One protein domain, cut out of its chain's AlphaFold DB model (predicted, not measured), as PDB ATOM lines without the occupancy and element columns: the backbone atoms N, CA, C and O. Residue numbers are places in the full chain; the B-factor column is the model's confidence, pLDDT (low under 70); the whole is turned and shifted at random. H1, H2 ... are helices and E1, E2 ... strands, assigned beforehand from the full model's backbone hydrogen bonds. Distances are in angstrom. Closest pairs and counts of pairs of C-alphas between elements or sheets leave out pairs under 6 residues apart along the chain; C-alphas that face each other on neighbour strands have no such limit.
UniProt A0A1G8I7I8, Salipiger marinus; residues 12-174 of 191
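AT A GLANCE: This is residues 12 to 174 of the 191 residues of a protein of Salipiger marinus (UniProt A0A1G8I7I8). Two small antiparallel sheets of three strands face each other as a sandwich at one end of the domain, E4 E5 E6 on one side and E1 E3 E2 on the other, with H1 over the sheet E1 E3 E2 on its side away from the other sheet. The other end of the long axis is built largely of loops, residues 45 to 80 and 96 to 125, and the longer helix H2 reaches from there to E6 and E5 with its residues 164 to 172. The printed part has 163 residues, with two named helices and six named strands in the order E1 H1 E2 E3 E4 E5 E6 H2. The class is mixed, helices and strands, though under half of the residues are in named elements. The whole is compact, with a radius of gyration of the C-alphas of 16.9 A and spans of 51 by 35 by 23 A.

IN THESE COORDINATES: E4 is residues 90 to 95, 13.5 A long; E5, residues 126 to 133, runs 21.2 A, and E6, residues 136 to 143, 22.6 A. E1, residues 12 to 17, begins at C-alpha 12 at (-50.753, 40.251, 0.043) and is 12.4 A long. E3, residues 81 to 86, measures 17.0 A, and E2, residues 42 to 44, 7.1 A. H1 is residues 24 to 35, 16.6 A. H2, residues 156 to 172, is 24.7 A long and ends at C-alpha 172 at (-35.556, 53.018, -8.548).

HOW THE PARTS SIT: E4, E5 and E6 form a meander, each strand the antiparallel neighbour of the one before; N 93 and O 128 are 2.9 A apart, N 129 and O 140 2.9 A. This sheet is only just strongly twisted, with C-alphas up to 4.4 A off its best plane. In the other sheet, E3 is the inner strand: N 14 of E1 and O 83 are 2.8 A apart, N 84 and O 44 of E2 2.8 A. The facing parts of this sandwich, two sheets face to face, are 10.6 A centre to centre, their planes 11 degrees apart; the C-alphas of His 42 and Leu 90, the closest of E2 and E4, are 6.8 A apart. E1, H1 and E2 make a split strand-helix-strand unit, two strands running the same way with E3 between them, and its crossover is right-handed. H1 is on the sheet E1 E3 E2 at a height over the sheet of 10.3 A, over E3 and slantwise to the strands, at 36 degrees on the local plane. H2 is on the sheet E4 E5 E6, forming two layers, helix and sheet; its closest C-alphas to E6 are those of Trp 168 and Leu 141, 7.6 A apart. H1 and H2 are apart. Every O i to N i+4 pair of H1 is within hydrogen-bond range, and 12 of 13 in H2.

THE WHOLE: The C-alphas of Gly 62 and Glu 135 are the two farthest apart, at 54.9 A. The long links are E2 to E3, E4 to E5 and E6 to H2. Residues 32 to 37, of which 32 to 35 belong to H1, stand free. The printed part has no cut; its mean pLDDT is 95.5, and no printed residue is under 70.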
ATOM      1  N   LEU A  12     -51.415  41.532  -0.179       97.00
ATOM      2  CA  LEU A  12     -50.753  40.251   0.043       97.00
ATOM      3  C   LEU A  12     -50.152  39.734  -1.264       97.00
ATOM      4  O   LEU A  12     -50.877  39.310  -2.165       97.00
ATOM      5  N   LEU A  13     -48.820  39.745  -1.345       97.62
ATOM      6  CA  LEU A  13     -48.070  39.058  -2.392       97.62
ATOM      7  C   LEU A  13     -47.807  37.614  -1.952       97.62
ATOM      8  O   LEU A  13     -47.208  37.369  -0.906       97.62
ATOM      9  N   LEU A  14     -48.246  36.668  -2.769       97.00
ATOM     10  CA  LEU A  14     -48.012  35.242  -2.612       97.00
ATOM     11  C   LEU A  14     -47.034  34.777  -3.684       97.00
ATOM     12  O   LEU A  14     -47.167  35.124  -4.858       97.00
ATOM     13  N   THR A  15     -46.079  33.952  -3.280       96.44
ATOM     14  CA  THR A  15     -45.194  33.222  -4.186       96.44
ATOM     15  C   THR A  15     -45.541  31.741  -4.141       96.44
ATOM     16  O   THR A  15     -46.211  31.274  -3.216       96.44
ATOM     17  N   HIS A  16     -45.087  30.991  -5.142       95.56
ATOM     18  CA  HIS A  16     -45.351  29.559  -5.242       95.56
ATOM     19  C   HIS A  16     -46.839  29.206  -5.431       95.56
ATOM     20  O   HIS A  16     -47.304  28.156  -4.990       95.56
ATOM     21  N   VAL A  17     -47.582  30.082  -6.116       96.56
ATOM     22  CA  VAL A  17     -48.971  29.836  -6.527       96.56
ATOM     23  C   VAL A  17     -48.975  29.430  -7.994       96.56
ATOM     24  O   VAL A  17     -48.577  30.219  -8.848       96.56
ATOM     25  N   ASP A  18     -49.409  28.206  -8.291       96.94
ATOM     26  CA  ASP A  18     -49.516  27.736  -9.673       96.94
ATOM     27  C   ASP A  18     -50.476  28.627 -10.473       96.94
ATOM     28  O   ASP A  18     -51.591  28.926 -10.038       96.94
ATOM     29  N   PHE A  19     -50.024  29.062 -11.646       97.25
ATOM     30  CA  PHE A  19     -50.810  29.879 -12.554       97.25
ATOM     31  C   PHE A  19     -51.825  29.017 -13.299       97.25
ATOM     32  O   PHE A  19     -51.481  28.021 -13.935       97.25
ATOM     33  N   ASP A  20     -53.072  29.468 -13.289       94.75
ATOM     34  CA  ASP A  20     -54.123  28.949 -14.140       94.75
ATOM     35  C   ASP A  20     -54.798  30.119 -14.865       94.75
ATOM     36  O   ASP A  20     -55.136  31.135 -14.257       94.75
ATOM     37  N   ALA A  21     -54.987  29.996 -16.181       92.50
ATOM     38  CA  ALA A  21     -55.492  31.097 -17.004       92.50
ATOM     39  C   ALA A  21     -56.919  31.540 -16.624       92.50
ATOM     40  O   ALA A  21     -57.326  32.651 -16.956       92.50
ATOM     41  N   GLY A  22     -57.681  30.677 -15.941       93.94
ATOM     42  CA  GLY A  22     -59.020  30.986 -15.439       93.94
ATOM     43  C   GLY A  22     -59.036  31.644 -14.054       93.94
ATOM     44  O   GLY A  22     -60.103  32.051 -13.597       93.94
ATOM     45  N   GLY A  23     -57.890  31.734 -13.372       94.75
ATOM     46  CA  GLY A  23     -57.772  32.202 -11.992       94.75
ATOM     47  C   GLY A  23     -58.569  31.378 -10.974       94.75
ATOM     48  O   GLY A  23     -58.957  31.917  -9.932       94.75
ATOM     49  N   ALA A  24     -58.867  30.110 -11.259       96.38
ATOM     50  CA  ALA A  24     -59.673  29.230 -10.424       96.38
ATOM     51  C   ALA A  24     -59.019  28.980  -9.060       96.38
ATOM     52  O   ALA A  24     -59.687  29.117  -8.031       96.38
ATOM     53  N   ALA A  25     -57.716  28.678  -9.030       94.19
ATOM     54  CA  ALA A  25     -57.007  28.394  -7.784       94.19
ATOM     55  C   ALA A  25     -56.934  29.642  -6.894       94.19
ATOM     56  O   ALA A  25     -57.294  29.600  -5.713       94.19
ATOM     57  N   LEU A  26     -56.549  30.783  -7.476       96.62
ATOM     58  CA  LEU A  26     -56.474  32.054  -6.755       96.62
ATOM     59  C   LEU A  26     -57.854  32.524  -6.270       96.62
ATOM     60  O   LEU A  26     -57.979  33.045  -5.163       96.62
ATOM     61  N   SER A  27     -58.902  32.316  -7.070       96.94
ATOM     62  CA  SER A  27     -60.271  32.666  -6.682       96.94
ATOM     63  C   SER A  27     -60.787  31.802  -5.537       96.94
ATOM     64  O   SER A  27     -61.407  32.336  -4.619       96.94
ATOM     65  N   ALA A  28     -60.500  30.498  -5.553       96.56
ATOM     66  CA  ALA A  28     -60.837  29.604  -4.450       96.56
ATOM     67  C   ALA A  28     -60.096  29.999  -3.162       96.56
ATOM     68  O   ALA A  28     -60.709  30.079  -2.097       96.56
ATOM     69  N   LEU A  29     -58.804  30.330  -3.258       95.31
ATOM     70  CA  LEU A  29     -58.026  30.821  -2.121       95.31
ATOM     71  C   LEU A  29     -58.603  32.125  -1.548       95.31
ATOM     72  O   LEU A  29     -58.751  32.253  -0.334       95.31
ATOM     73  N   ALA A  30     -58.959  33.082  -2.409       96.44
ATOM     74  CA  ALA A  30     -59.561  34.345  -1.988       96.44
ATOM     75  C   ALA A  30     -60.928  34.145  -1.306       96.44
ATOM     76  O   ALA A  30     -61.232  34.847  -0.343       96.44
ATOM     77  N   ALA A  31     -61.733  33.182  -1.767       96.88
ATOM     78  CA  ALA A  31     -63.002  32.835  -1.129       96.88
ATOM     79  C   ALA A  31     -62.795  32.274   0.289       96.88
ATOM     80  O   ALA A  31     -63.428  32.750   1.227       96.88
ATOM     81  N   LEU A  32     -61.843  31.350   0.466       95.50
ATOM     82  CA  LEU A  32     -61.497  30.795   1.783       95.50
ATOM     83  C   LEU A  32     -60.981  31.867   2.755       95.50
ATOM     84  O   LEU A  32     -61.307  31.851   3.941       95.50
ATOM     85  N   LEU A  33     -60.185  32.820   2.261       95.44
ATOM     86  CA  LEU A  33     -59.738  33.966   3.058       95.44
ATOM     87  C   LEU A  33     -60.916  34.851   3.483       95.44
ATOM     88  O   LEU A  33     -60.980  35.260   4.643       95.44
ATOM     89  N   ALA A  34     -61.866  35.101   2.578       95.75
ATOM     90  CA  ALA A  34     -63.052  35.902   2.863       95.75
ATOM     91  C   ALA A  34     -63.972  35.240   3.902       95.75
ATOM     92  O   ALA A  34     -64.446  35.926   4.806       95.75
ATOM     93  N   GLU A  35     -64.166  33.919   3.836       94.56
ATOM     94  CA  GLU A  35     -64.867  33.144   4.875       94.56
ATOM     95  C   GLU A  35     -64.188  33.285   6.245       94.56
ATOM     96  O   GLU A  35     -64.854  33.370   7.275       94.56
ATOM     97  N   GLY A  36     -62.857  33.377   6.249       90.69
ATOM     98  CA  GLY A  36     -62.045  33.662   7.427       90.69
ATOM     99  C   GLY A  36     -61.988  35.138   7.834       90.69
ATOM    100  O   GLY A  36     -61.174  35.471   8.687       90.69
ATOM    101  N   GLY A  37     -62.787  36.031   7.238       92.00
ATOM    102  CA  GLY A  37     -62.842  37.458   7.584       92.00
ATOM    103  C   GLY A  37     -61.828  38.361   6.865       92.00
ATOM    104  O   GLY A  37     -61.771  39.554   7.153       92.00
ATOM    105  N   ALA A  38     -61.049  37.834   5.917       94.31
ATOM    106  CA  ALA A  38     -60.071  38.587   5.130       94.31
ATOM    107  C   ALA A  38     -60.481  38.638   3.648       94.31
ATOM    108  O   ALA A  38     -60.107  37.788   2.844       94.31
ATOM    109  N   ALA A  39     -61.276  39.643   3.272       96.06
ATOM    110  CA  ALA A  39     -61.746  39.804   1.898       96.06
ATOM    111  C   ALA A  39     -60.738  40.572   1.023       96.06
ATOM    112  O   ALA A  39     -60.323  41.678   1.368       96.06
ATOM    113  N   TYR A  40     -60.422  40.008  -0.147       97.62
ATOM    114  CA  TYR A  40     -59.561  40.607  -1.173       97.62
ATOM    115  C   TYR A  40     -60.302  40.670  -2.523       97.62
ATOM    116  O   TYR A  40     -60.257  39.714  -3.309       97.62
ATOM    117  N   PRO A  41     -61.063  41.748  -2.789       97.38
ATOM    118  CA  PRO A  41     -61.841  41.895  -4.019       97.38
ATOM    119  C   PRO A  41     -60.971  42.019  -5.276       97.38
ATOM    120  O   PRO A  41     -61.417  41.622  -6.351       97.38
ATOM    121  N   HIS A  42     -59.735  42.512  -5.152       98.25
ATOM    122  CA  HIS A  42     -58.821  42.694  -6.276       98.25
ATOM    123  C   HIS A  42     -57.745  41.614  -6.274       98.25
ATOM    124  O   HIS A  42     -57.164  41.291  -5.237       98.25
ATOM    125  N   ARG A  43     -57.506  41.026  -7.447       97.75
ATOM    126  CA  ARG A  43     -56.636  39.860  -7.615       97.75
ATOM    127  C   ARG A  43     -55.843  40.006  -8.898       97.75
ATOM    128  O   ARG A  43     -56.382  40.470  -9.901       97.75
ATOM    129  N   LEU A  44     -54.597  39.567  -8.868       98.00
ATOM    130  CA  LEU A  44     -53.722  39.528 -10.028       98.00
ATOM    131  C   LEU A  44     -52.897  38.247  -9.989       98.00
ATOM    132  O   LEU A  44     -52.275  37.939  -8.978       98.00
ATOM    133  N   ALA A  45     -52.859  37.543 -11.111       97.88
ATOM    134  CA  ALA A  45     -51.853  36.541 -11.415       97.88
ATOM    135  C   ALA A  45     -51.507  36.694 -12.896       97.88
ATOM    136  O   ALA A  45     -52.407  36.753 -13.735       97.88
ATOM    137  N   LEU A  46     -50.220  36.799 -13.206       97.44
ATOM    138  CA  LEU A  46     -49.711  36.842 -14.575       97.44
ATOM    139  C   LEU A  46     -48.979  35.535 -14.867       97.44
ATOM    140  O   LEU A  46     -48.481  34.887 -13.943       97.44
ATOM    141  N   LEU A  47     -48.926  35.146 -16.142       97.12
ATOM    142  CA  LEU A  47     -48.229  33.939 -16.577       97.12
ATOM    143  C   LEU A  47     -46.742  34.039 -16.185       97.12
ATOM    144  O   LEU A  47     -46.058  34.932 -16.688       97.12
ATOM    145  N   PRO A  48     -46.221  33.159 -15.311       98.00
ATOM    146  CA  PRO A  48     -44.819  33.204 -14.925       98.00
ATOM    147  C   PRO A  48     -43.921  32.579 -16.001       98.00
ATOM    148  O   PRO A  48     -44.366  31.815 -16.861       98.00
ATOM    149  N   ASN A  49     -42.621  32.849 -15.907       98.56
ATOM    150  CA  ASN A  49     -41.601  32.221 -16.753       98.56
ATOM    151  C   ASN A  49     -41.280  30.769 -16.348       98.56
ATOM    152  O   ASN A  49     -40.658  30.027 -17.112       98.56
ATOM    153  N   THR A  50     -41.700  30.334 -15.164       98.19
ATOM    154  CA  THR A  50     -41.454  28.986 -14.651       98.19
ATOM    155  C   THR A  50     -42.087  27.910 -15.537       98.19
ATOM    156  O   THR A  50     -43.273  27.943 -15.875       98.19
ATOM    157  N   GLY A  51     -41.265  26.940 -15.945       97.31
ATOM    158  CA  GLY A  51     -41.675  25.818 -16.793       97.31
ATOM    159  C   GLY A  51     -42.057  26.192 -18.230       97.31
ATOM    160  O   GLY A  51     -42.489  25.323 -18.987       97.31
ATOM    161  N   MET A  52     -41.896  27.456 -18.637       97.50
ATOM    162  CA  MET A  52     -42.062  27.873 -20.028       97.50
ATOM    163  C   MET A  52     -40.889  27.344 -20.857       97.50
ATOM    164  O   MET A  52     -39.749  27.754 -20.654       97.50
ATOM    165  N   ALA A  53     -41.162  26.432 -21.789       96.50
ATOM    166  CA  ALA A  53     -40.125  25.791 -22.591       96.50
ATOM    167  C   ALA A  53     -39.361  26.804 -23.459       96.50
ATOM    168  O   ALA A  53     -39.962  27.646 -24.125       96.50
ATOM    169  N   THR A  54     -38.034  26.676 -23.496       96.94
ATOM    170  CA  THR A  54     -37.173  27.486 -24.376       96.94
ATOM    171  C   THR A  54     -36.872  26.809 -25.710       96.94
ATOM    172  O   THR A  54     -36.480  27.471 -26.668       96.94
ATOM    173  N   GLY A  55     -37.041  25.484 -25.770       95.69
ATOM    174  CA  GLY A  55     -36.642  24.666 -26.913       95.69
ATOM    175  C   GLY A  55     -35.132  24.430 -27.023       95.69
ATOM    176  O   GLY A  55     -34.691  23.958 -28.069       95.69
ATOM    177  N   ARG A  56     -34.342  24.746 -25.985       95.62
ATOM    178  CA  ARG A  56     -32.892  24.501 -25.931       95.62
ATOM    179  C   ARG A  56     -32.503  23.668 -24.717       95.62
ATOM    180  O   ARG A  56     -33.191  23.720 -23.709       95.62
ATOM    181  N   ASP A  57     -31.399  22.944 -24.853       95.38
ATOM    182  CA  ASP A  57     -30.727  22.229 -23.768       95.38
ATOM    183  C   ASP A  57     -29.870  23.250 -23.010       95.38
ATOM    184  O   ASP A  57     -28.818  23.674 -23.500       95.38
ATOM    185  N   LEU A  58     -30.388  23.763 -21.893       93.94
ATOM    186  CA  LEU A  58     -29.736  24.849 -21.157       93.94
ATOM    187  C   LEU A  58     -28.758  24.349 -20.097       93.94
ATOM    188  O   LEU A  58     -27.891  25.124 -19.680       93.94
ATOM    189  N   ASP A  59     -28.902  23.099 -19.654       91.31
ATOM    190  CA  ASP A  59     -28.033  22.483 -18.651       91.31
ATOM    191  C   ASP A  59     -27.027  21.477 -19.234       91.31
ATOM    192  O   ASP A  59     -26.124  21.034 -18.520       91.31
ATOM    193  N   GLY A  60     -27.107  21.201 -20.537       91.88
ATOM    194  CA  GLY A  60     -26.147  20.407 -21.295       91.88
ATOM    195  C   GLY A  60     -26.285  18.902 -21.076       91.88
ATOM    196  O   GLY A  60     -25.313  18.172 -21.295       91.88
ATOM    197  N   ASP A  61     -27.442  18.420 -20.612       92.75
ATOM    198  CA  ASP A  61     -27.664  16.996 -20.336       92.75
ATOM    199  C   ASP A  61     -27.978  16.161 -21.598       92.75
ATOM    200  O   ASP A  61     -28.067  14.926 -21.536       92.75
ATOM    201  N   GLY A  62     -28.097  16.819 -22.756       95.38
ATOM    202  CA  GLY A  62     -28.393  16.221 -24.052       95.38
ATOM    203  C   GLY A  62     -29.884  15.995 -24.312       95.38
ATOM    204  O   GLY A  62     -30.232  15.338 -25.300       95.38
ATOM    205  N   ARG A  63     -30.775  16.485 -23.444       93.44
ATOM    206  CA  ARG A  63     -32.233  16.420 -23.602       93.44
ATOM    207  C   ARG A  63     -32.815  17.822 -23.735       93.44
ATOM    208  O   ARG A  63     -32.183  18.820 -23.440       93.44
ATOM    209  N   LEU A  64     -34.040  17.882 -24.254       94.00
ATOM    210  CA  LEU A  64     -34.796  19.123 -24.385       94.00
ATOM    211  C   LEU A  64     -36.073  19.041 -23.558       94.00
ATOM    212  O   LEU A  64     -36.690  17.977 -23.447       94.00
ATOM    213  N   GLY A  65     -36.524  20.198 -23.080       90.31
ATOM    214  CA  GLY A  65     -37.815  20.347 -22.413       90.31
ATOM    215  C   GLY A  65     -37.819  19.850 -20.969       90.31
ATOM    216  O   GLY A  65     -38.893  19.648 -20.399       90.31
ATOM    217  N   GLY A  66     -36.642  19.651 -20.373       94.88
ATOM    218  CA  GLY A  66     -36.513  19.421 -18.944       94.88
ATOM    219  C   GLY A  66     -36.855  20.675 -18.135       94.88
ATOM    220  O   GLY A  66     -36.910  21.790 -18.647       94.88
ATOM    221  N   ALA A  67     -37.039  20.516 -16.823       94.69
ATOM    222  CA  ALA A  67     -37.349  21.653 -15.953       94.69
ATOM    223  C   ALA A  67     -36.232  22.710 -15.905       94.69
ATOM    224  O   ALA A  67     -36.502  23.866 -15.594       94.69
ATOM    225  N   ARG A  68     -34.986  22.315 -16.199       93.38
ATOM    226  CA  ARG A  68     -33.812  23.196 -16.267       93.38
ATOM    227  C   ARG A  68     -33.651  23.897 -17.621       93.38
ATOM    228  O   ARG A  68     -32.954  24.901 -17.685       93.38
ATOM    229  N   ASP A  69     -34.383  23.447 -18.639       95.75
ATOM    230  CA  ASP A  69     -34.434  24.058 -19.972       95.75
ATOM    231  C   ASP A  69     -35.477  25.167 -20.080       95.75
ATOM    232  O   ASP A  69     -35.616  25.804 -21.121       95.75
ATOM    233  N   ALA A  70     -36.289  25.374 -19.051       97.44
ATOM    234  CA  ALA A  70     -37.340  26.376 -19.075       97.44
ATOM    235  C   ALA A  70     -36.793  27.799 -18.842       97.44
ATOM    236  O   ALA A  70     -35.685  27.995 -18.339       97.44
ATOM    237  N   GLN A  71     -37.593  28.812 -19.192       97.88
ATOM    238  CA  GLN A  71     -37.257  30.220 -18.960       97.88
ATOM    239  C   GLN A  71     -36.924  30.461 -17.479       97.88
ATOM    240  O   GLN A  71     -35.870  31.014 -17.162       97.88
ATOM    241  N   GLY A  72     -37.758  29.965 -16.566       96.94
ATOM    242  CA  GLY A  72     -37.410  29.703 -15.168       96.94
ATOM    243  C   GLY A  72     -37.683  28.246 -14.812       96.94
ATOM    244  O   GLY A  72     -38.492  27.589 -15.470       96.94
ATOM    245  N   TYR A  73     -37.033  27.730 -13.769       95.88
ATOM    246  CA  TYR A  73     -37.176  26.322 -13.399       95.88
ATOM    247  C   TYR A  73     -38.644  25.951 -13.136       95.88
ATOM    248  O   TYR A  73     -39.317  26.576 -12.319       95.88
ATOM    249  N   GLY A  74     -39.135  24.902 -13.795       96.00
ATOM    250  CA  GLY A  74     -40.489  24.391 -13.580       96.00
ATOM    251  C   GLY A  74     -40.781  23.152 -14.418       96.00
ATOM    252  O   GLY A  74     -40.258  22.989 -15.514       96.00
ATOM    253  N   ARG A  75     -41.605  22.247 -13.897       95.31
ATOM    254  CA  ARG A  75     -41.992  20.978 -14.534       95.31
ATOM    255  C   ARG A  75     -43.149  21.136 -15.519       95.31
ATOM    256  O   ARG A  75     -43.379  20.245 -16.327       95.31
ATOM    257  N   PHE A  76     -43.887  22.236 -15.419       95.31
ATOM    258  CA  PHE A  76     -44.963  22.613 -16.327       95.31
ATOM    259  C   PHE A  76     -45.071  24.139 -16.383       95.31
ATOM    260  O   PHE A  76     -44.710  24.825 -15.424       95.31
ATOM    261  N   ALA A  77     -45.574  24.662 -17.502       96.25
ATOM    262  CA  ALA A  77     -45.771  26.095 -17.682       96.25
ATOM    263  C   ALA A  77     -46.777  26.629 -16.655       96.25
ATOM    264  O   ALA A  77     -47.914  26.161 -16.603       96.25
ATOM    265  N   GLY A  78     -46.351  27.598 -15.847       95.88
ATOM    266  CA  GLY A  78     -47.182  28.177 -14.793       95.88
ATOM    267  C   GLY A  78     -46.867  27.690 -13.378       95.88
ATOM    268  O   GLY A  78     -47.450  28.215 -12.434       95.88
ATOM    269  N   GLN A  79     -45.959  26.724 -13.196       97.12
ATOM    270  CA  GLN A  79     -45.653  26.187 -11.868       97.12
ATOM    271  C   GLN A  79     -45.098  27.259 -10.923       97.12
ATOM    272  O   GLN A  79     -44.114  27.916 -11.242       97.12
ATOM    273  N   GLY A  80     -45.631  27.365  -9.709       95.75
ATOM    274  CA  GLY A  80     -45.014  28.140  -8.635       95.75
ATOM    275  C   GLY A  80     -44.865  29.629  -8.951       95.75
ATOM    276  O   GLY A  80     -43.864  30.237  -8.573       95.75
ATOM    277  N   GLY A  81     -45.849  30.199  -9.645       97.44
ATOM    278  CA  GLY A  81     -45.923  31.612  -9.991       97.44
ATOM    279  C   GLY A  81     -46.104  32.548  -8.794       97.44
ATOM    280  O   GLY A  81     -45.915  32.194  -7.625       97.44
ATOM    281  N   MET A  82     -46.488  33.782  -9.108       98.31
ATOM    282  CA  MET A  82     -46.839  34.800  -8.124       98.31
ATOM    283  C   MET A  82     -48.325  35.147  -8.226       98.31
ATOM    284  O   MET A  82     -48.932  35.039  -9.292       98.31
ATOM    285  N   ALA A  83     -48.897  35.611  -7.122       98.19
ATOM    286  CA  ALA A  83     -50.239  36.165  -7.091       98.19
ATOM    287  C   ALA A  83     -50.311  37.339  -6.114       98.19
ATOM    288  O   ALA A  83     -49.687  37.316  -5.057       98.19
ATOM    289  N   LEU A  84     -51.104  38.351  -6.449       98.25
ATOM    290  CA  LEU A  84     -51.383  39.491  -5.588       98.25
ATOM    291  C   LEU A  84     -52.866  39.493  -5.227       98.25
ATOM    292  O   LEU A  84     -53.729  39.403  -6.102       98.25
ATOM    293  N   LEU A  85     -53.153  39.616  -3.938       98.31
ATOM    294  CA  LEU A  85     -54.485  39.842  -3.389       98.31
ATOM    295  C   LEU A  85     -54.498  41.218  -2.724       98.31
ATOM    296  O   LEU A  85     -53.589  41.541  -1.964       98.31
ATOM    297  N   SER A  86     -55.505  42.039  -3.010       98.25
ATOM    298  CA  SER A  86     -55.587  43.404  -2.487       98.25
ATOM    299  C   SER A  86     -57.009  43.786  -2.092       98.25
ATOM    300  O   SER A  86     -57.992  43.395  -2.734       98.25
ATOM    301  N   ARG A  87     -57.104  44.575  -1.019       97.88
ATOM    302  CA  ARG A  87     -58.319  45.306  -0.635       97.88
ATOM    303  C   ARG A  87     -58.592  46.499  -1.542       97.88
ATOM    304  O   ARG A  87     -59.741  46.910  -1.662       97.88
ATOM    305  N   TRP A  88     -57.555  47.026  -2.182       98.31
ATOM    306  CA  TRP A  88     -57.605  48.224  -3.014       98.31
ATOM    307  C   TRP A  88     -57.510  47.886  -4.501       98.31
ATOM    308  O   TRP A  88     -56.859  46.885  -4.845       98.31
ATOM    309  N   PRO A  89     -58.108  48.707  -5.384       98.38
ATOM    310  CA  PRO A  89     -57.910  48.594  -6.821       98.38
ATOM    311  C   PRO A  89     -56.423  48.558  -7.168       98.38
ATOM    312  O   PRO A  89     -55.610  49.228  -6.532       98.38
ATOM    313  N   LEU A  90     -56.075  47.747  -8.164       98.00
ATOM    314  CA  LEU A  90     -54.703  47.566  -8.619       98.00
ATOM    315  C   LEU A  90     -54.643  47.607 -10.143       98.00
ATOM    316  O   LEU A  90     -55.575  47.164 -10.815       98.00
ATOM    317  N   THR A  91     -53.526  48.094 -10.672       98.00
ATOM    318  CA  THR A  91     -53.213  48.099 -12.105       98.00
ATOM    319  C   THR A  91     -51.769  47.662 -12.311       98.00
ATOM    320  O   THR A  91     -50.871  48.084 -11.585       98.00
ATOM    321  N   VAL A  92     -51.526  46.817 -13.313       98.00
ATOM    322  CA  VAL A  92     -50.164  46.473 -13.739       98.00
ATOM    323  C   VAL A  92     -49.625  47.639 -14.556       98.00
ATOM    324  O   VAL A  92     -50.012  47.821 -15.707       98.00
ATOM    325  N   ALA A  93     -48.749  48.443 -13.959       96.06
ATOM    326  CA  ALA A  93     -48.103  49.546 -14.656       96.06
ATOM    327  C   ALA A  93     -47.050  49.030 -15.641       96.06
ATOM    328  O   ALA A  93     -46.945  49.543 -16.755       96.06
ATOM    329  N   ARG A  94     -46.282  48.004 -15.246       96.19
ATOM    330  CA  ARG A  94     -45.309  47.317 -16.108       96.19
ATOM    331  C   ARG A  94     -45.172  45.849 -15.730       96.19
ATOM    332  O   ARG A  94     -45.122  45.510 -14.550       96.19
ATOM    333  N   ASP A  95     -45.025  45.009 -16.746       97.31
ATOM    334  CA  ASP A  95     -44.557  43.634 -16.608       97.31
ATOM    335  C   ASP A  95     -43.185  43.515 -17.281       97.31
ATOM    336  O   ASP A  95     -43.052  43.685 -18.491       97.31
ATOM    337  N   LEU A  96     -42.153  43.278 -16.474       97.62
ATOM    338  CA  LEU A  96     -40.759  43.131 -16.897       97.62
ATOM    339  C   LEU A  96     -40.362  41.653 -17.005       97.62
ATOM    340  O   LEU A  96     -39.187  41.329 -17.190       97.62
ATOM    341  N   SER A  97     -41.323  40.735 -16.886       97.88
ATOM    342  CA  SER A  97     -41.061  39.296 -16.909       97.88
ATOM    343  C   SER A  97     -40.463  38.843 -18.241       97.88
ATOM    344  O   SER A  97     -39.707  37.878 -18.259       97.88
ATOM    345  N   GLU A  98     -40.730  39.544 -19.345       97.38
ATOM    346  CA  GLU A  98     -40.212  39.189 -20.672       97.38
ATOM    347  C   GLU A  98     -38.820  39.746 -20.994       97.38
ATOM    348  O   GLU A  98     -38.256  39.392 -22.030       97.38
ATOM    349  N   LEU A  99     -38.244  40.580 -20.121       97.75
ATOM    350  CA  LEU A  99     -36.902  41.132 -20.311       97.75
ATOM    351  C   LEU A  99     -35.878  40.001 -20.464       97.75
ATOM    352  O   LEU A  99     -35.750  39.163 -19.568       97.75
ATOM    353  N   LEU A 100     -35.117  39.991 -21.561       98.12
ATOM    354  CA  LEU A 100     -34.010  39.050 -21.735       98.12
ATOM    355  C   LEU A 100     -32.893  39.357 -20.738       98.12
ATOM    356  O   LEU A 100     -32.552  40.515 -20.504       98.12
ATOM    357  N   TRP A 101     -32.272  38.317 -20.185       97.88
ATOM    358  CA  TRP A 101     -31.205  38.469 -19.196       97.88
ATOM    359  C   TRP A 101     -30.023  39.265 -19.760       97.88
ATOM    360  O   TRP A 101     -29.527  40.181 -19.105       97.88
ATOM    361  N   ARG A 102     -29.629  39.010 -21.011       97.25
ATOM    362  CA  ARG A 102     -28.569  39.776 -21.686       97.25
ATOM    363  C   ARG A 102     -28.866  41.267 -21.875       97.25
ATOM    364  O   ARG A 102     -27.927  42.042 -22.013       97.25
ATOM    365  N   ASP A 103     -30.140  41.661 -21.880       96.69
ATOM    366  CA  ASP A 103     -30.551  43.037 -22.177       96.69
ATOM    367  C   ASP A 103     -30.558  43.919 -20.919       96.69
ATOM    368  O   ASP A 103     -30.715  45.137 -21.014       96.69
ATOM    369  N   LEU A 104     -30.331  43.337 -19.733       96.31
ATOM    370  CA  LEU A 104     -30.062  44.122 -18.534       96.31
ATOM    371  C   LEU A 104     -28.750  44.914 -18.727       96.31
ATOM    372  O   LEU A 104     -27.727  44.323 -19.090       96.31
ATOM    373  N   PRO A 105     -28.714  46.232 -18.453       94.50
ATOM    374  CA  PRO A 105     -27.489  47.019 -18.566       94.50
ATOM    375  C   PRO A 105     -26.340  46.383 -17.780       94.50
ATOM    376  O   PRO A 105     -26.482  46.156 -16.588       94.50
ATOM    377  N   GLN A 106     -25.187  46.116 -18.400       93.81
ATOM    378  CA  GLN A 106     -24.058  45.408 -17.757       93.81
ATOM    379  C   GLN A 106     -24.462  44.045 -17.148       93.81
ATOM    380  O   GLN A 106     -24.078  43.733 -16.020       93.81
ATOM    381  N   SER A 107     -25.291  43.279 -17.861       96.56
ATOM    382  CA  SER A 107     -25.715  41.933 -17.464       96.56
ATOM    383  C   SER A 107     -24.533  41.024 -17.116       96.56
ATOM    384  O   SER A 107     -23.455  41.118 -17.709       96.56
ATOM    385  N   ARG A 108     -24.747  40.128 -16.151       97.19
ATOM    386  CA  ARG A 108     -23.777  39.135 -15.673       97.19
ATOM    387  C   ARG A 108     -23.926  37.783 -16.368       97.19
ATOM    388  O   ARG A 108     -23.155  36.874 -16.051       97.19
ATOM    389  N   ILE A 109     -24.886  37.624 -17.284       96.81
ATOM    390  CA  ILE A 109     -24.971  36.418 -18.116       96.81
ATOM    391  C   ILE A 109     -23.665  36.234 -18.901       96.81
ATOM    392  O   ILE A 109     -23.091  37.198 -19.412       96.81
ATOM    393  N   ALA A 110     -23.154  35.005 -18.963       95.69
ATOM    394  CA  ALA A 110     -21.921  34.729 -19.693       95.69
ATOM    395  C   ALA A 110     -22.177  34.742 -21.209       95.69
ATOM    396  O   ALA A 110     -23.230  34.307 -21.664       95.69
ATOM    397  N   ALA A 111     -21.219  35.224 -22.004       94.69
ATOM    398  CA  ALA A 111     -21.384  35.323 -23.458       94.69
ATOM    399  C   ALA A 111     -21.524  33.952 -24.154       94.69
ATOM    400  O   ALA A 111     -22.105  33.864 -25.232       94.69
ATOM    401  N   ASP A 112     -20.979  32.899 -23.544       94.19
ATOM    402  CA  ASP A 112     -21.034  31.503 -23.985       94.19
ATOM    403  C   ASP A 112     -22.165  30.698 -23.322       94.19
ATOM    404  O   ASP A 112     -22.281  29.491 -23.534       94.19
ATOM    405  N   ASP A 113     -23.016  31.358 -22.536       95.31
ATOM    406  CA  ASP A 113     -24.166  30.741 -21.896       95.31
ATOM    407  C   ASP A 113     -25.184  30.238 -22.954       95.31
ATOM    408  O   ASP A 113     -25.577  31.002 -23.840       95.31
ATOM    409  N   PRO A 114     -25.675  28.982 -22.886       94.50
ATOM    410  CA  PRO A 114     -26.619  28.429 -23.873       94.50
ATOM    411  C   PRO A 114     -27.970  29.168 -23.937       94.50
ATOM    412  O   PRO A 114     -28.694  29.070 -24.934       94.50
ATOM    413  N   GLY A 115     -28.309  29.915 -22.883       95.94
ATOM    414  CA  GLY A 115     -29.485  30.769 -22.779       95.94
ATOM    415  C   GLY A 115     -29.218  32.241 -23.102       95.94
ATOM    416  O   GLY A 115     -30.153  33.034 -23.003       95.94
ATOM    417  N   HIS A 116     -27.995  32.623 -23.491       96.75
ATOM    418  CA  HIS A 116     -27.569  34.022 -23.628       96.75
ATOM    419  C   HIS A 116     -28.544  34.915 -24.410       96.75
ATOM    420  O   HIS A 116     -28.842  36.032 -24.001       96.75
ATOM    421  N   ASP A 117     -29.059  34.437 -25.537       96.62
ATOM    422  CA  ASP A 117     -29.898  35.193 -26.473       96.62
ATOM    423  C   ASP A 117     -31.412  35.014 -26.271       96.62
ATOM    424  O   ASP A 117     -32.182  35.665 -26.976       96.62
ATOM    425  N   LEU A 118     -31.850  34.163 -25.336       97.44
ATOM    426  CA  LEU A 118     -33.269  33.802 -25.194       97.44
ATOM    427  C   LEU A 118     -33.792  33.786 -23.758       97.44
ATOM    428  O   LEU A 118     -35.006  33.881 -23.557       97.44
ATOM    429  N   GLN A 119     -32.918  33.571 -22.773       97.56
ATOM    430  CA  GLN A 119     -33.344  33.350 -21.402       97.56
ATOM    431  C   GLN A 119     -33.746  34.691 -20.801       97.56
ATOM    432  O   GLN A 119     -32.990  35.663 -20.824       97.56
ATOM    433  N   ARG A 120     -34.967  34.753 -20.279       98.12
ATOM    434  CA  ARG A 120     -35.509  35.921 -19.589       98.12
ATOM    435  C   ARG A 120     -34.790  36.110 -18.256       98.12
ATOM    436  O   ARG A 120     -34.448  35.132 -17.599       98.12
ATOM    437  N   LEU A 121     -34.580  37.352 -17.827       98.25
ATOM    438  CA  LEU A 121     -33.944  37.660 -16.545       98.25
ATOM    439  C   LEU A 121     -34.756  37.072 -15.389       98.25
ATOM    440  O   LEU A 121     -34.247  36.289 -14.592       98.25
ATOM    441  N   SER A 122     -36.040  37.410 -15.354       98.12
ATOM    442  CA  SER A 122     -36.985  36.966 -14.335       98.12
ATOM    443  C   SER A 122     -37.183  35.455 -14.386       98.12
ATOM    444  O   SER A 122     -37.602  34.927 -15.413       98.12
ATOM    445  N   SER A 123     -36.950  34.750 -13.285       97.25
ATOM    446  CA  SER A 123     -37.227  33.308 -13.194       97.25
ATOM    447  C   SER A 123     -38.712  33.019 -13.027       97.25
ATOM    448  O   SER A 123     -39.260  32.145 -13.693       97.25
ATOM    449  N   THR A 124     -39.387  33.822 -12.203       98.31
ATOM    450  CA  THR A 124     -40.843  33.747 -12.023       98.31
ATOM    451  C   THR A 124     -41.532  34.907 -12.729       98.31
ATOM    452  O   THR A 124     -42.223  34.699 -13.720       98.31
ATOM    453  N   GLY A 125     -41.303  36.134 -12.259       98.00
ATOM    454  CA  GLY A 125     -41.814  37.367 -12.855       98.00
ATOM    455  C   GLY A 125     -41.264  38.598 -12.134       98.00
ATOM    456  O   GLY A 125     -40.749  38.465 -11.023       98.00
ATOM    457  N   HIS A 126     -41.364  39.764 -12.773       98.25
ATOM    458  CA  HIS A 126     -40.992  41.074 -12.221       98.25
ATOM    459  C   HIS A 126     -42.055  42.099 -12.607       98.25
ATOM    460  O   HIS A 126     -42.200  42.434 -13.781       98.25
ATOM    461  N   TRP A 127     -42.813  42.593 -11.634       98.25
ATOM    462  CA  TRP A 127     -43.987  43.427 -11.873       98.25
ATOM    463  C   TRP A 127     -43.872  44.763 -11.154       98.25
ATOM    464  O   TRP A 127     -43.466  44.825  -9.993       98.25
ATOM    465  N   VAL A 128     -44.314  45.818 -11.831       97.94
ATOM    466  CA  VAL A 128     -44.619  47.113 -11.229       97.94
ATOM    467  C   VAL A 128     -46.136  47.229 -11.177       97.94
ATOM    468  O   VAL A 128     -46.795  47.316 -12.216       97.94
ATOM    469  N   VAL A 129     -46.698  47.205  -9.972       98.31
ATOM    470  CA  VAL A 129     -48.146  47.280  -9.743       98.31
ATOM    471  C   VAL A 129     -48.460  48.546  -8.963       98.31
ATOM    472  O   VAL A 129     -47.875  48.788  -7.911       98.31
ATOM    473  N   THR A 130     -49.395  49.350  -9.455       98.19
ATOM    474  CA  THR A 130     -49.909  50.520  -8.734       98.19
ATOM    475  C   THR A 130     -51.210  50.156  -8.038       98.19
ATOM    476  O   THR A 130     -52.056  49.489  -8.636       98.19
ATOM    477  N   LEU A 131     -51.377  50.595  -6.794       98.25
ATOM    478  CA  LEU A 131     -52.573  50.378  -5.990       98.25
ATOM    479  C   LEU A 131     -53.149  51.709  -5.513       98.25
ATOM    480  O   LEU A 131     -52.407  52.580  -5.059       98.25
ATOM    481  N   ASP A 132     -54.471  51.829  -5.557       97.94
ATOM    482  CA  ASP A 132     -55.189  53.031  -5.128       97.94
ATOM    483  C   ASP A 132     -55.469  52.966  -3.617       97.94
ATOM    484  O   ASP A 132     -56.585  52.653  -3.190       97.94
ATOM    485  N   ALA A 133     -54.439  53.197  -2.797       97.00
ATOM    486  CA  ALA A 133     -54.575  53.172  -1.341       97.00
ATOM    487  C   ALA A 133     -55.301  54.428  -0.812       97.00
ATOM    488  O   ALA A 133     -55.234  55.491  -1.441       97.00
ATOM    489  N   PRO A 134     -55.968  54.353   0.357       96.25
ATOM    490  CA  PRO A 134     -56.678  55.490   0.947       96.25
ATOM    491  C   PRO A 134     -55.799  56.727   1.176       96.25
ATOM    492  O   PRO A 134     -56.270  57.855   1.041       96.25
ATOM    493  N   GLU A 135     -54.523  56.526   1.506       93.44
ATOM    494  CA  GLU A 135     -53.549  57.584   1.782       93.44
ATOM    495  C   GLU A 135     -52.872  58.135   0.512       93.44
ATOM    496  O   GLU A 135     -52.143  59.126   0.583       93.44
ATOM    497  N   GLY A 136     -53.114  57.517  -0.647       95.12
ATOM    498  CA  GLY A 136     -52.518  57.873  -1.934       95.12
ATOM    499  C   GLY A 136     -52.054  56.652  -2.739       95.12
ATOM    500  O   GLY A 136     -52.086  55.528  -2.245       95.12
ATOM    501  N   PRO A 137     -51.610  56.842  -3.994       94.75
ATOM    502  CA  PRO A 137     -51.154  55.734  -4.824       94.75
ATOM    503  C   PRO A 137     -49.913  55.055  -4.223       94.75
ATOM    504  O   PRO A 137     -48.906  55.705  -3.940       94.75
ATOM    505  N   LEU A 138     -49.969  53.732  -4.079       96.50
ATOM    506  CA  LEU A 138     -48.857  52.881  -3.658       96.50
ATOM    507  C   LEU A 138     -48.277  52.165  -4.882       96.50
ATOM    508  O   LEU A 138     -49.016  51.551  -5.646       96.50
ATOM    509  N   THR A 139     -46.956  52.193  -5.057       96.88
ATOM    510  CA  THR A 139     -46.273  51.393  -6.088       96.88
ATOM    511  C   THR A 139     -45.600  50.188  -5.446       96.88
ATOM    512  O   THR A 139     -44.739  50.338  -4.581       96.88
ATOM    513  N   LEU A 140     -45.977  48.992  -5.888       97.38
ATOM    514  CA  LEU A 140     -45.386  47.723  -5.494       97.38
ATOM    515  C   LEU A 140     -44.435  47.230  -6.591       97.38
ATOM    516  O   LEU A 140     -44.859  46.985  -7.722       97.38
ATOM    517  N   LEU A 141     -43.167  47.037  -6.229       97.75
ATOM    518  CA  LEU A 141     -42.174  46.326  -7.036       97.75
ATOM    519  C   LEU A 141     -42.130  44.872  -6.551       97.75
ATOM    520  O   LEU A 141     -41.662  44.600  -5.446       97.75
ATOM    521  N   ALA A 142     -42.682  43.947  -7.335       98.00
ATOM    522  CA  ALA A 142     -42.874  42.552  -6.939       98.00
ATOM    523  C   ALA A 142     -42.080  41.599  -7.832       98.00
ATOM    524  O   ALA A 142     -42.121  41.701  -9.055       98.00
ATOM    525  N   PHE A 143     -41.393  40.637  -7.221       97.88
ATOM    526  CA  PHE A 143     -40.666  39.583  -7.920       97.88
ATOM    527  C   PHE A 143     -40.463  38.362  -7.023       97.88
ATOM    528  O   PHE A 143     -40.482  38.463  -5.795       97.88
ATOM    529  N   ALA A 144     -40.230  37.213  -7.652       97.50
ATOM    530  CA  ALA A 144     -39.798  35.989  -6.991       97.50
ATOM    531  C   ALA A 144     -38.544  35.480  -7.706       97.50
ATOM    532  O   ALA A 144     -38.621  34.926  -8.808       97.50
ATOM    533  N   ALA A 145     -37.399  35.744  -7.077       93.69
ATOM    534  CA  ALA A 145     -36.081  35.506  -7.643       93.69
ATOM    535  C   ALA A 145     -35.686  34.026  -7.657       93.69
ATOM    536  O   ALA A 145     -36.145  33.217  -6.845       93.69
ATOM    537  N   THR A 146     -34.743  33.705  -8.535       93.06
ATOM    538  CA  THR A 146     -33.991  32.448  -8.526       93.06
ATOM    539  C   THR A 146     -33.255  32.280  -7.196       93.06
ATOM    540  O   THR A 146     -32.580  33.216  -6.771       93.06
ATOM    541  N   PRO A 147     -33.300  31.118  -6.521       89.69
ATOM    542  CA  PRO A 147     -32.472  30.896  -5.341       89.69
ATOM    543  C   PRO A 147     -30.979  30.817  -5.722       89.69
ATOM    544  O   PRO A 147     -30.642  30.074  -6.642       89.69
ATOM    545  N   PRO A 148     -30.063  31.497  -5.010       83.88
ATOM    546  CA  PRO A 148     -28.709  31.761  -5.511       83.88
ATOM    547  C   PRO A 148     -27.690  30.615  -5.360       83.88
ATOM    548  O   PRO A 148     -26.529  30.827  -5.669       83.88
ATOM    549  N   VAL A 149     -28.065  29.441  -4.829       78.94
ATOM    550  CA  VAL A 149     -27.095  28.427  -4.336       78.94
ATOM    551  C   VAL A 149     -27.221  27.027  -4.952       78.94
ATOM    552  O   VAL A 149     -26.527  26.109  -4.524       78.94
ATOM    553  N   PHE A 150     -28.137  26.810  -5.900       74.50
ATOM    554  CA  PHE A 150     -28.451  25.467  -6.420       74.50
ATOM    555  C   PHE A 150     -27.861  25.184  -7.814       74.50
ATOM    556  O   PHE A 150     -28.588  24.763  -8.716       74.50
ATOM    557  N   ASP A 151     -26.567  25.428  -8.000       75.56
ATOM    558  CA  ASP A 151     -25.837  25.284  -9.268       75.56
ATOM    559  C   ASP A 151     -24.353  24.907  -9.082       75.56
ATOM    560  O   ASP A 151     -23.868  24.723  -7.963       75.56
ATOM    561  N   GLY A 152     -23.666  24.652 -10.199       82.31
ATOM    562  CA  GLY A 152     -22.264  24.255 -10.243       82.31
ATOM    563  C   GLY A 152     -21.292  25.445 -10.321       82.31
ATOM    564  O   GLY A 152     -21.664  26.588 -10.059       82.31
ATOM    565  N   PRO A 153     -20.019  25.194 -10.688       83.75
ATOM    566  CA  PRO A 153     -18.980  26.226 -10.795       83.75
ATOM    567  C   PRO A 153     -19.308  27.399 -11.735       83.75
ATOM    568  O   PRO A 153     -18.652  28.436 -11.669       83.75
ATOM    569  N   GLU A 154     -20.286  27.234 -12.625       84.00
ATOM    570  CA  GLU A 154     -20.791  28.271 -13.519       84.00
ATOM    571  C   GLU A 154     -21.462  29.448 -12.787       84.00
ATOM    572  O   GLU A 154     -21.443  30.565 -13.315       84.00
ATOM    573  N   ASP A 155     -22.001  29.227 -11.579       91.19
ATOM    574  CA  ASP A 155     -22.685  30.238 -10.751       91.19
ATOM    575  C   ASP A 155     -23.800  30.991 -11.516       91.19
ATOM    576  O   ASP A 155     -23.965  32.211 -11.422       91.19
ATOM    577  N   ARG A 156     -24.557  30.276 -12.360       93.25
ATOM    578  CA  ARG A 156     -25.656  30.855 -13.148       93.25
ATOM    579  C   ARG A 156     -26.780  31.388 -12.268       93.25
ATOM    580  O   ARG A 156     -27.279  32.479 -12.532       93.25
ATOM    581  N   ASN A 157     -27.171  30.658 -11.231       94.31
ATOM    582  CA  ASN A 157     -28.205  31.065 -10.291       94.31
ATOM    583  C   ASN A 157     -27.763  32.265  -9.458       94.31
ATOM    584  O   ASN A 157     -28.560  33.186  -9.277       94.31
ATOM    585  N   GLY A 158     -26.511  32.297  -8.988       95.69
ATOM    586  CA  GLY A 158     -25.978  33.445  -8.258       95.69
ATOM    587  C   GLY A 158     -25.935  34.704  -9.123       95.69
ATOM    588  O   GLY A 158     -26.424  35.760  -8.710       95.69
ATOM    589  N   ARG A 159     -25.453  34.595 -10.368       96.50
ATOM    590  CA  ARG A 159     -25.446  35.713 -11.330       96.50
ATOM    591  C   ARG A 159     -26.852  36.184 -11.685       96.50
ATOM    592  O   ARG A 159     -27.092  37.391 -11.684       96.50
ATOM    593  N   ARG A 160     -27.775  35.256 -11.959       97.38
ATOM    594  CA  ARG A 160     -29.162  35.584 -12.309       97.38
ATOM    595  C   ARG A 160     -29.875  36.260 -11.149       97.38
ATOM    596  O   ARG A 160     -30.454  37.317 -11.348       97.38
ATOM    597  N   ASN A 161     -29.763  35.718  -9.936       97.69
ATOM    598  CA  ASN A 161     -30.341  36.321  -8.735       97.69
ATOM    599  C   ASN A 161     -29.812  37.746  -8.495       97.69
ATOM    600  O   ASN A 161     -30.591  38.661  -8.224       97.69
ATOM    601  N   ALA A 162     -28.496  37.948  -8.636       97.25
ATOM    602  CA  ALA A 162     -27.884  39.264  -8.487       97.25
ATOM    603  C   ALA A 162     -28.426  40.274  -9.514       97.25
ATOM    604  O   ALA A 162     -28.655  41.434  -9.173       97.25
ATOM    605  N   ASP A 163     -28.654  39.837 -10.752       98.06
ATOM    606  CA  ASP A 163     -29.215  40.677 -11.808       98.06
ATOM    607  C   ASP A 163     -30.726  40.916 -11.652       98.06
ATOM    608  O   ASP A 163     -31.187  42.028 -11.907       98.06
ATOM    609  N   GLU A 164     -31.490  39.933 -11.164       98.06
ATOM    610  CA  GLU A 164     -32.907  40.092 -10.797       98.06
ATOM    611  C   GLU A 164     -33.062  41.185  -9.725       98.06
ATOM    612  O   GLU A 164     -33.874  42.095  -9.865       98.06
ATOM    613  N   LEU A 165     -32.208  41.178  -8.697       97.12
ATOM    614  CA  LEU A 165     -32.167  42.251  -7.696       97.12
ATOM    615  C   LEU A 165     -31.752  43.597  -8.300       97.12
ATOM    616  O   LEU A 165     -32.331  44.639  -7.980       97.12
ATOM    617  N   ARG A 166     -30.746  43.586  -9.179       96.69
ATOM    618  CA  ARG A 166     -30.203  44.800  -9.791       96.69
ATOM    619  C   ARG A 166     -31.195  45.490 -10.721       96.69
ATOM    620  O   ARG A 166     -31.132  46.713 -10.838       96.69
ATOM    621  N   LEU A 167     -32.133  44.756 -11.323       96.94
ATOM    622  CA  LEU A 167     -33.236  45.357 -12.071       96.94
ATOM    623  C   LEU A 167     -33.999  46.379 -11.213       96.94
ATOM    624  O   LEU A 167     -34.289  47.474 -11.692       96.94
ATOM    625  N   TRP A 168     -34.250  46.088  -9.931       96.69
ATOM    626  CA  TRP A 168     -34.924  47.039  -9.043       96.69
ATOM    627  C   TRP A 168     -34.068  48.223  -8.635       96.69
ATOM    628  O   TRP A 168     -34.592  49.334  -8.570       96.69
ATOM    629  N   SER A 169     -32.768  48.027  -8.417       94.69
ATOM    630  CA  SER A 169     -31.854  49.154  -8.212       94.69
ATOM    631  C   SER A 169     -31.899  50.111  -9.405       94.69
ATOM    632  O   SER A 169     -32.145  51.300  -9.224       94.69
ATOM    633  N   LEU A 170     -31.783  49.585 -10.630       94.12
ATOM    634  CA  LEU A 170     -31.834  50.398 -11.847       94.12
ATOM    635  C   LEU A 170     -33.192  51.085 -12.039       94.12
ATOM    636  O   LEU A 170     -33.229  52.246 -12.444       94.12
ATOM    637  N   TRP A 171     -34.296  50.398 -11.733       93.00
ATOM    638  CA  TRP A 171     -35.639  50.974 -11.809       93.00
ATOM    639  C   TRP A 171     -35.805  52.158 -10.848       93.00
ATOM    640  O   TRP A 171     -36.240  53.235 -11.251       93.00
ATOM    641  N   MET A 172     -35.427  51.980  -9.578       93.19
ATOM    642  CA  MET A 172     -35.556  53.018  -8.548       93.19
ATOM    643  C   MET A 172     -34.637  54.219  -8.796       93.19
ATOM    644  O   MET A 172     -34.992  55.345  -8.455       93.19
ATOM    645  N   GLU A 173     -33.480  53.999  -9.417       91.62
ATOM    646  CA  GLU A 173     -32.548  55.058  -9.817       91.62
ATOM    647  C   GLU A 173     -32.977  55.781 -11.109       91.62
ATOM    648  O   GLU A 173     -32.351  56.764 -11.505       91.62
ATOM    649  N   GLY A 174     -34.032  55.306 -11.783       86.75
ATOM    650  CA  GLY A 174     -34.457  55.805 -13.092       86.75
ATOM    651  C   GLY A 174     -33.493  55.454 -14.233       86.75
ATOM    652  O   GLY A 174     -33.537  56.041 -15.316       86.75
TER     653      GLY A 174